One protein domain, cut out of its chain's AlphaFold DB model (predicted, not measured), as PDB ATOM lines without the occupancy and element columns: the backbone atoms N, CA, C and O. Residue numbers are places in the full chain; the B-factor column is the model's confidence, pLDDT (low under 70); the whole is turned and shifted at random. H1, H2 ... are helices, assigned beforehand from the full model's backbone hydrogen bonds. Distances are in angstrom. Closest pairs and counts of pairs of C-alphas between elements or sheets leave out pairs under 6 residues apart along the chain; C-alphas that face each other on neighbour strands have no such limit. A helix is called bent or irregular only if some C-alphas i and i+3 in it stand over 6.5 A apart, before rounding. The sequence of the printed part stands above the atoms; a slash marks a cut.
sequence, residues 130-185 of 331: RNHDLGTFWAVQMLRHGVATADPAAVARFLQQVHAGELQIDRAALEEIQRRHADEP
ATOM      1  N   ARG A 130      -4.560  -8.318   8.735       85.69
ATOM      2  CA  ARG A 130      -4.719  -8.603   7.301       85.69
ATOM      3  C   ARG A 130      -6.184  -8.689   6.899       85.69
ATOM      4  O   ARG A 130      -6.487  -8.456   5.732       85.69
ATOM      5  N   ASN A 131      -7.091  -9.016   7.814       85.88
ATOM      6  CA  ASN A 131      -8.517  -9.107   7.515       85.88
ATOM      7  C   ASN A 131      -9.195  -7.742   7.415       85.88
ATOM      8  O   ASN A 131     -10.325  -7.675   6.928       85.88
ATOM      9  N   HIS A 132      -8.520  -6.668   7.826       86.69
ATOM     10  CA  HIS A 132      -9.058  -5.319   7.734       86.69
ATOM     11  C   HIS A 132      -9.063  -4.853   6.272       86.69
ATOM     12  O   HIS A 132      -8.244  -5.280   5.444       86.69
ATOM     13  N   ASP A 133     -10.005  -3.972   5.934       86.31
ATOM     14  CA  ASP A 133      -9.887  -3.177   4.715       86.31
ATOM     15  C   ASP A 133      -8.886  -2.024   4.937       86.31
ATOM     16  O   ASP A 133      -8.425  -1.765   6.054       86.31
ATOM     17  N   LEU A 134      -8.514  -1.325   3.862       87.50
ATOM     18  CA  LEU A 134      -7.511  -0.264   3.957       87.50
ATOM     19  C   LEU A 134      -7.961   0.879   4.884       87.50
ATOM     20  O   LEU A 134      -7.143   1.444   5.609       87.50
ATOM     21  N   GLY A 135      -9.250   1.230   4.866       86.38
ATOM     22  CA  GLY A 135      -9.798   2.304   5.694       86.38
ATOM     23  C   GLY A 135      -9.808   1.949   7.182       86.38
ATOM     24  O   GLY A 135      -9.353   2.736   8.014       86.38
ATOM     25  N   THR A 136     -10.281   0.750   7.502       86.38
ATOM     26  CA  THR A 136     -10.372   0.170   8.843       86.38
ATOM     27  C   THR A 136      -8.994  -0.032   9.434       86.38
ATOM     28  O   THR A 136      -8.786   0.383  10.568       86.38
ATOM     29  N   PHE A 137      -8.027  -0.533   8.659       88.75
ATOM     30  CA  PHE A 137      -6.636  -0.633   9.099       88.75
ATOM     31  C   PHE A 137      -6.127   0.720   9.616       88.75
ATOM     32  O   PHE A 137      -5.714   0.845  10.769       88.75
ATOM     33  N   TRP A 138      -6.235   1.783   8.812       90.12
ATOM     34  CA  TRP A 138      -5.790   3.112   9.244       90.12
ATOM     35  C   TRP A 138      -6.602   3.663  10.415       90.12
ATOM     36  O   TRP A 138      -6.034   4.320  11.289       90.12
ATOM     37  N   ALA A 139      -7.908   3.402  10.461       88.19
ATOM     38  CA  ALA A 139      -8.759   3.816  11.569       88.19
ATOM     39  C   ALA A 139      -8.371   3.125  12.888       88.19
ATOM     40  O   ALA A 139      -8.253   3.808  13.907       88.19
ATOM     41  N   VAL A 140      -8.085   1.819  12.868       87.75
ATOM     42  CA  VAL A 140      -7.587   1.054  14.022       87.75
ATOM     43  C   VAL A 140      -6.232   1.592  14.477       87.75
ATOM     44  O   VAL A 140      -6.053   1.863  15.664       87.75
ATOM     45  N   GLN A 141      -5.301   1.850  13.553       90.00
ATOM     46  CA  GLN A 141      -3.995   2.411  13.914       90.00
ATOM     47  C   GLN A 141      -4.128   3.819  14.518       90.00
ATOM     48  O   GLN A 141      -3.512   4.118  15.542       90.00
ATOM     49  N   MET A 142      -4.980   4.679  13.958       90.50
ATOM     50  CA  MET A 142      -5.261   5.995  14.542       90.50
ATOM     51  C   MET A 142      -5.870   5.888  15.947       90.50
ATOM     52  O   MET A 142      -5.458   6.637  16.834       90.50
ATOM     53  N   LEU A 143      -6.798   4.953  16.175       87.62
ATOM     54  CA  LEU A 143      -7.396   4.704  17.492       87.62
ATOM     55  C   LEU A 143      -6.353   4.224  18.508       87.62
ATOM     56  O   LEU A 143      -6.249   4.806  19.587       87.62
ATOM     57  N   ARG A 144      -5.535   3.229  18.147       87.94
ATOM     58  CA  ARG A 144      -4.458   2.690  18.999       87.94
ATOM     59  C   ARG A 144      -3.448   3.761  19.410       87.94
ATOM     60  O   ARG A 144      -2.967   3.758  20.539       87.94
ATOM     61  N   HIS A 145      -3.159   4.707  18.518       87.88
ATOM     62  CA  HIS A 145      -2.252   5.825  18.784       87.88
ATOM     63  C   HIS A 145      -2.944   7.073  19.368       87.88
ATOM     64  O   HIS A 145      -2.296   8.107  19.538       87.88
ATOM     65  N   GLY A 146      -4.240   7.000  19.694       87.50
ATOM     66  CA  GLY A 146      -4.987   8.098  20.317       87.50
ATOM     67  C   GLY A 146      -5.139   9.337  19.426       87.50
ATOM     68  O   GLY A 146      -5.240  10.460  19.924       87.50
ATOM     69  N   VAL A 147      -5.123   9.162  18.103       88.81
ATOM     70  CA  VAL A 147      -5.221  10.258  17.135       88.81
ATOM     71  C   VAL A 147      -6.662  10.752  17.061       88.81
ATOM     72  O   VAL A 147      -7.587  10.017  16.720       88.81
ATOM     73  N   ALA A 148      -6.858  12.045  17.316       86.56
ATOM     74  CA  ALA A 148      -8.148  12.688  17.116       86.56
ATOM     75  C   ALA A 148      -8.447  12.824  15.612       86.56
ATOM     76  O   ALA A 148      -8.047  13.798  14.979       86.56
ATOM     77  N   THR A 149      -9.202  11.883  15.039       83.06
ATOM     78  CA  THR A 149      -9.589  11.868  13.609       83.06
ATOM     79  C   THR A 149     -10.393  13.100  13.169       83.06
ATOM     80  O   THR A 149     -10.490  13.412  11.985       83.06
ATOM     81  N   ALA A 150     -10.957  13.838  14.129       85.06
ATOM     82  CA  ALA A 150     -11.641  15.107  13.909       85.06
ATOM     83  C   ALA A 150     -10.705  16.310  13.700       85.06
ATOM     84  O   ALA A 150     -11.194  17.366  13.290       85.06
ATOM     85  N   ASP A 151      -9.416  16.167  14.012       89.38
ATOM     86  CA  ASP A 151      -8.383  17.186  13.859       89.38
ATOM     87  C   ASP A 151      -7.467  16.832  12.669       89.38
ATOM     88  O   ASP A 151      -6.600  15.960  12.791       89.38
ATOM     89  N   PRO A 152      -7.603  17.523  11.520       88.62
ATOM     90  CA  PRO A 152      -6.766  17.276  10.349       88.62
ATOM     91  C   PRO A 152      -5.263  17.422  10.627       88.62
ATOM     92  O   PRO A 152      -4.456  16.740   9.998       88.62
ATOM     93  N   ALA A 153      -4.868  18.279  11.576       91.19
ATOM     94  CA  ALA A 153      -3.462  18.460  11.927       91.19
ATOM     95  C   ALA A 153      -2.912  17.268  12.725       91.19
ATOM     96  O   ALA A 153      -1.745  16.907  12.558       91.19
ATOM     97  N   ALA A 154      -3.731  16.644  13.576       89.81
ATOM     98  CA  ALA A 154      -3.368  15.412  14.273       89.81
ATOM     99  C   ALA A 154      -3.189  14.249  13.291       89.81
ATOM    100  O   ALA A 154      -2.186  13.541  13.374       89.81
ATOM    101  N   VAL A 155      -4.101  14.115  12.323       90.44
ATOM    102  CA  VAL A 155      -4.007  13.101  11.261       90.44
ATOM    103  C   VAL A 155      -2.758  13.315  10.401       90.44
ATOM    104  O   VAL A 155      -2.004  12.375  10.167       90.44
ATOM    105  N   ALA A 156      -2.475  14.551   9.980       89.56
ATOM    106  CA  ALA A 156      -1.283  14.851   9.185       89.56
ATOM    107  C   ALA A 156       0.024  14.520   9.930       89.56
ATOM    108  O   ALA A 156       0.935  13.941   9.339       89.56
ATOM    109  N   ARG A 157       0.105  14.835  11.233       90.81
ATOM    110  CA  ARG A 157       1.253  14.454  12.077       90.81
ATOM    111  C   ARG A 157       1.419  12.944  12.157       90.81
ATOM    112  O   ARG A 157       2.525  12.456  11.964       90.81
ATOM    113  N   PHE A 158       0.330  12.222  12.401       91.94
ATOM    114  CA  PHE A 158       0.351  10.764  12.440       91.94
ATOM    115  C   PHE A 158       0.906  10.179  11.133       91.94
ATOM    116  O   PHE A 158       1.840   9.382  11.164       91.94
ATOM    117  N   LEU A 159       0.417  10.640   9.977       88.75
ATOM    118  CA  LEU A 159       0.905  10.174   8.673       88.75
ATOM    119  C   LEU A 159       2.397  10.471   8.456       88.75
ATOM    120  O   LEU A 159       3.111   9.641   7.894       88.75
ATOM    121  N   GLN A 160       2.891  11.621   8.927       90.31
ATOM    122  CA  GLN A 160       4.322  11.939   8.884       90.31
ATOM    123  C   GLN A 160       5.150  10.977   9.746       90.31
ATOM    124  O   GLN A 160       6.179  10.494   9.283       90.31
ATOM    125  N   GLN A 161       4.681  10.650  10.952       89.25
ATOM    126  CA  GLN A 161       5.347   9.700  11.852       89.25
ATOM    127  C   GLN A 161       5.368   8.279  11.270       89.25
ATOM    128  O   GLN A 161       6.393   7.599  11.330       89.25
ATOM    129  N   VAL A 162       4.272   7.845  10.630       89.75
ATOM    130  CA  VAL A 162       4.231   6.576   9.881       89.75
ATOM    131  C   VAL A 162       5.267   6.578   8.754       89.75
ATOM    132  O   VAL A 162       6.018   5.612   8.599       89.75
ATOM    133  N   HIS A 163       5.338   7.660   7.970       85.62
ATOM    134  CA  HIS A 163       6.272   7.761   6.845       85.62
ATOM    135  C   HIS A 163       7.737   7.784   7.302       85.62
ATOM    136  O   HIS A 163       8.587   7.166   6.665       85.62
ATOM    137  N   ALA A 164       8.014   8.431   8.436       87.88
ATOM    138  CA  ALA A 164       9.325   8.453   9.078       87.88
ATOM    139  C   ALA A 164       9.716   7.112   9.735       87.88
ATOM    140  O   ALA A 164      10.862   6.949  10.146       87.88
ATOM    141  N   GLY A 165       8.793   6.142   9.821       85.19
ATOM    142  CA  GLY A 165       9.038   4.846  10.463       85.19
ATOM    143  C   GLY A 165       9.072   4.911  11.992       85.19
ATOM    144  O   GLY A 165       9.597   4.005  12.631       85.19
ATOM    145  N   GLU A 166       8.521   5.971  12.582       85.75
ATOM    146  CA  GLU A 166       8.500   6.187  14.035       85.75
ATOM    147  C   GLU A 166       7.402   5.376  14.740       85.75
ATOM    148  O   GLU A 166       7.443   5.197  15.956       85.75
ATOM    149  N   LEU A 167       6.417   4.881  13.983       85.25
ATOM    150  CA  LEU A 167       5.300   4.085  14.488       85.25
ATOM    151  C   LEU A 167       5.437   2.622  14.065       85.25
ATOM    152  O   LEU A 167       5.773   2.319  12.918       85.25
ATOM    153  N   GLN A 168       5.147   1.723  15.006       80.25
ATOM    154  CA  GLN A 168       5.134   0.279  14.782       80.25
ATOM    155  C   GLN A 168       3.851  -0.098  14.033       80.25
ATOM    156  O   GLN A 168       2.793  -0.261  14.634       80.25
ATOM    157  N   ILE A 169       3.954  -0.175  12.710       85.50
ATOM    158  CA  ILE A 169       2.882  -0.593  11.802       85.50
ATOM    159  C   ILE A 169       3.309  -1.912  11.161       85.50
ATOM    160  O   ILE A 169       4.433  -1.991  10.653       85.50
ATOM    161  N   ASP A 170       2.431  -2.919  11.130       85.62
ATOM    162  CA  ASP A 170       2.697  -4.146  10.380       85.62
ATOM    163  C   ASP A 170       2.670  -3.849   8.871       85.62
ATOM    164  O   ASP A 170       1.628  -3.705   8.226       85.62
ATOM    165  N   ARG A 171       3.868  -3.710   8.301       84.50
ATOM    166  CA  ARG A 171       4.064  -3.412   6.879       84.50
ATOM    167  C   ARG A 171       3.666  -4.593   5.996       84.50
ATOM    168  O   ARG A 171       3.162  -4.359   4.904       84.50
ATOM    169  N   ALA A 172       3.851  -5.827   6.466       86.62
ATOM    170  CA  ALA A 172       3.481  -7.016   5.707       86.62
ATOM    171  C   ALA A 172       1.955  -7.152   5.627       86.62
ATOM    172  O   ALA A 172       1.418  -7.455   4.559       86.62
ATOM    173  N   ALA A 173       1.248  -6.855   6.723       86.25
ATOM    174  CA  ALA A 173      -0.210  -6.780   6.710       86.25
ATOM    175  C   ALA A 173      -0.710  -5.680   5.762       86.25
ATOM    176  O   ALA A 173      -1.575  -5.940   4.925       86.25
ATOM    177  N   LEU A 174      -0.117  -4.482   5.817       87.94
ATOM    178  CA  LEU A 174      -0.476  -3.382   4.918       87.94
ATOM    179  C   LEU A 174      -0.260  -3.733   3.434       87.94
ATOM    180  O   LEU A 174      -1.118  -3.428   2.608       87.94
ATOM    181  N   GLU A 175       0.850  -4.389   3.089       87.56
ATOM    182  CA  GLU A 175       1.134  -4.834   1.716       87.56
ATOM    183  C   GLU A 175       0.110  -5.869   1.215       87.56
ATOM    184  O   GLU A 175      -0.341  -5.790   0.070       87.56
ATOM    185  N   GLU A 176      -0.305  -6.817   2.062       87.50
ATOM    186  CA  GLU A 176      -1.372  -7.776   1.740       87.50
ATOM    187  C   GLU A 176      -2.713  -7.070   1.491       87.50
ATOM    188  O   GLU A 176      -3.399  -7.369   0.510       87.50
ATOM    189  N   ILE A 177      -3.078  -6.110   2.346       88.19
ATOM    190  CA  ILE A 177      -4.314  -5.328   2.206       88.19
ATOM    191  C   ILE A 177      -4.289  -4.517   0.907       88.19
ATOM    192  O   ILE A 177      -5.274  -4.509   0.170       88.19
ATOM    193  N   GLN A 178      -3.163  -3.872   0.589       87.88
ATOM    194  CA  GLN A 178      -2.996  -3.101  -0.645       87.88
ATOM    195  C   GLN A 178      -3.099  -3.975  -1.896       87.88
ATOM    196  O   GLN A 178      -3.767  -3.581  -2.852       87.88
ATOM    197  N   ARG A 179      -2.482  -5.164  -1.890       87.19
ATOM    198  CA  ARG A 179      -2.601  -6.126  -2.994       87.19
ATOM    199  C   ARG A 179      -4.057  -6.538  -3.204       87.19
ATOM    200  O   ARG A 179      -4.558  -6.425  -4.314       87.19
ATOM    201  N   ARG A 180      -4.760  -6.920  -2.137       85.62
ATOM    202  CA  ARG A 180      -6.176  -7.300  -2.222       85.62
ATOM    203  C   ARG A 180      -7.058  -6.165  -2.731       85.62
ATOM    204  O   ARG A 180      -7.887  -6.400  -3.594       85.62
ATOM    205  N   HIS A 181      -6.863  -4.947  -2.233       82.19
ATOM    206  CA  HIS A 181      -7.615  -3.776  -2.688       82.19
ATOM    207  C   HIS A 181      -7.345  -3.460  -4.172       82.19
ATOM    208  O   HIS A 181      -8.212  -2.928  -4.858       82.19
ATOM    209  N   ALA A 182      -6.146  -3.746  -4.686       82.62
ATOM    210  CA  ALA A 182      -5.849  -3.592  -6.111       82.62
ATOM    211  C   ALA A 182      -6.521  -4.677  -6.973       82.62
ATOM    212  O   ALA A 182      -6.896  -4.397  -8.111       82.62
ATOM    213  N   ASP A 183      -6.674  -5.886  -6.425       79.25
ATOM    214  CA  ASP A 183      -7.299  -7.035  -7.089       79.25
ATOM    215  C   ASP A 183      -8.835  -7.049  -6.966       79.25
ATOM    216  O   ASP A 183      -9.505  -7.765  -7.714       79.25
ATOM    217  N   GLU A 184      -9.413  -6.277  -6.038       68.44
ATOM    218  CA  GLU A 184     -10.860  -6.114  -5.920       68.44
ATOM    219  C   GLU A 184     -11.403  -5.490  -7.218       68.44
ATOM    220  O   GLU A 184     -11.008  -4.375  -7.578       68.44
ATOM    221  N   PRO A 185     -12.299  -6.188  -7.949       58.44
ATOM    222  CA  PRO A 185     -12.943  -5.607  -9.114       58.44
ATOM    223  C   PRO A 185     -13.641  -4.333  -8.648       58.44
ATOM    224  O   PRO A 185     -14.580  -4.420  -7.857       58.44
TER     225      PRO A 185
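What this domain is: This is residues 130 to 185 of the 331 residues of an uncharacterized protein of Pseudonocardia sp. CNS-004 (UniProt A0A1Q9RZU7). Three short helices make a small open frame: H3 runs beside the beginning of H1, offset along it and pointing the opposite way, and H2 lies crosswise near the other end of H1. H1 is the middle piece, H2 and H3 stay apart, and the stretch from H2 to H3 leads back across the gap between them. The printed part has 56 residues with three named helices, in the order H1, H2, H3, and no named strand; its class is all helix. It is only just compact, close to loose, with a radius of gyration of the C-alphas of 11.9 A, and its C-alphas span 33 by 22 by 16 A.

How they stand to each other: Begin with H3, residues 171 to 183, the longest helix by residues, and look for H1, residues 134 to 144. The two touch, and their closest C-alphas, those of Leu 134 and Ile 177, are 6.2 A apart. They run opposite ways at a shallow tilt of 27 degrees, with their centres 14.2 A apart. Go on along H1 to Met 142, where H2, residues 152 to 163, comes near. H1 and H2 are close but not clearly touching: their closest C-alphas, those of Met 142 and Phe 158, are 7.7 A apart. Their lines are about perpendicular, at 80 degrees, and their centres are 12.6 A apart. H2 and H3 are apart, though they follow each other in the chain. In H1, H2 and H3 every backbone O i to N i+4 pair is within hydrogen-bond range.

Where its parts are: Find C-alpha 171 at (4.064, -3.412, 6.879); from there H3 runs 18.4 A to C-alpha 183 at (-7.299, -7.035, -7.089). Find C-alpha 134 at (-7.511, -0.264, 3.957), where H1 begins; its 11 residues cover 15.6 A from first to last C-alpha. H2, 12 residues from Pro 152 to His 163, covers 16.5 A. No helix is bent or irregular.

The domain as a whole: Look at Glu 166 and Pro 185 for the two C-alphas farthest apart, 33.7 A. The outline is only just rounded. Residues 160 to 165, of which 160 to 163 belong to H2, stand free. The printed part has no cut, and both links, H1 to H2 and H2 to H3, are short, with 7 residues each. In the B-factor column you will find a mean pLDDT of the printed part of 86.4, and the model's confidence is under 70 at residues 184 to 185.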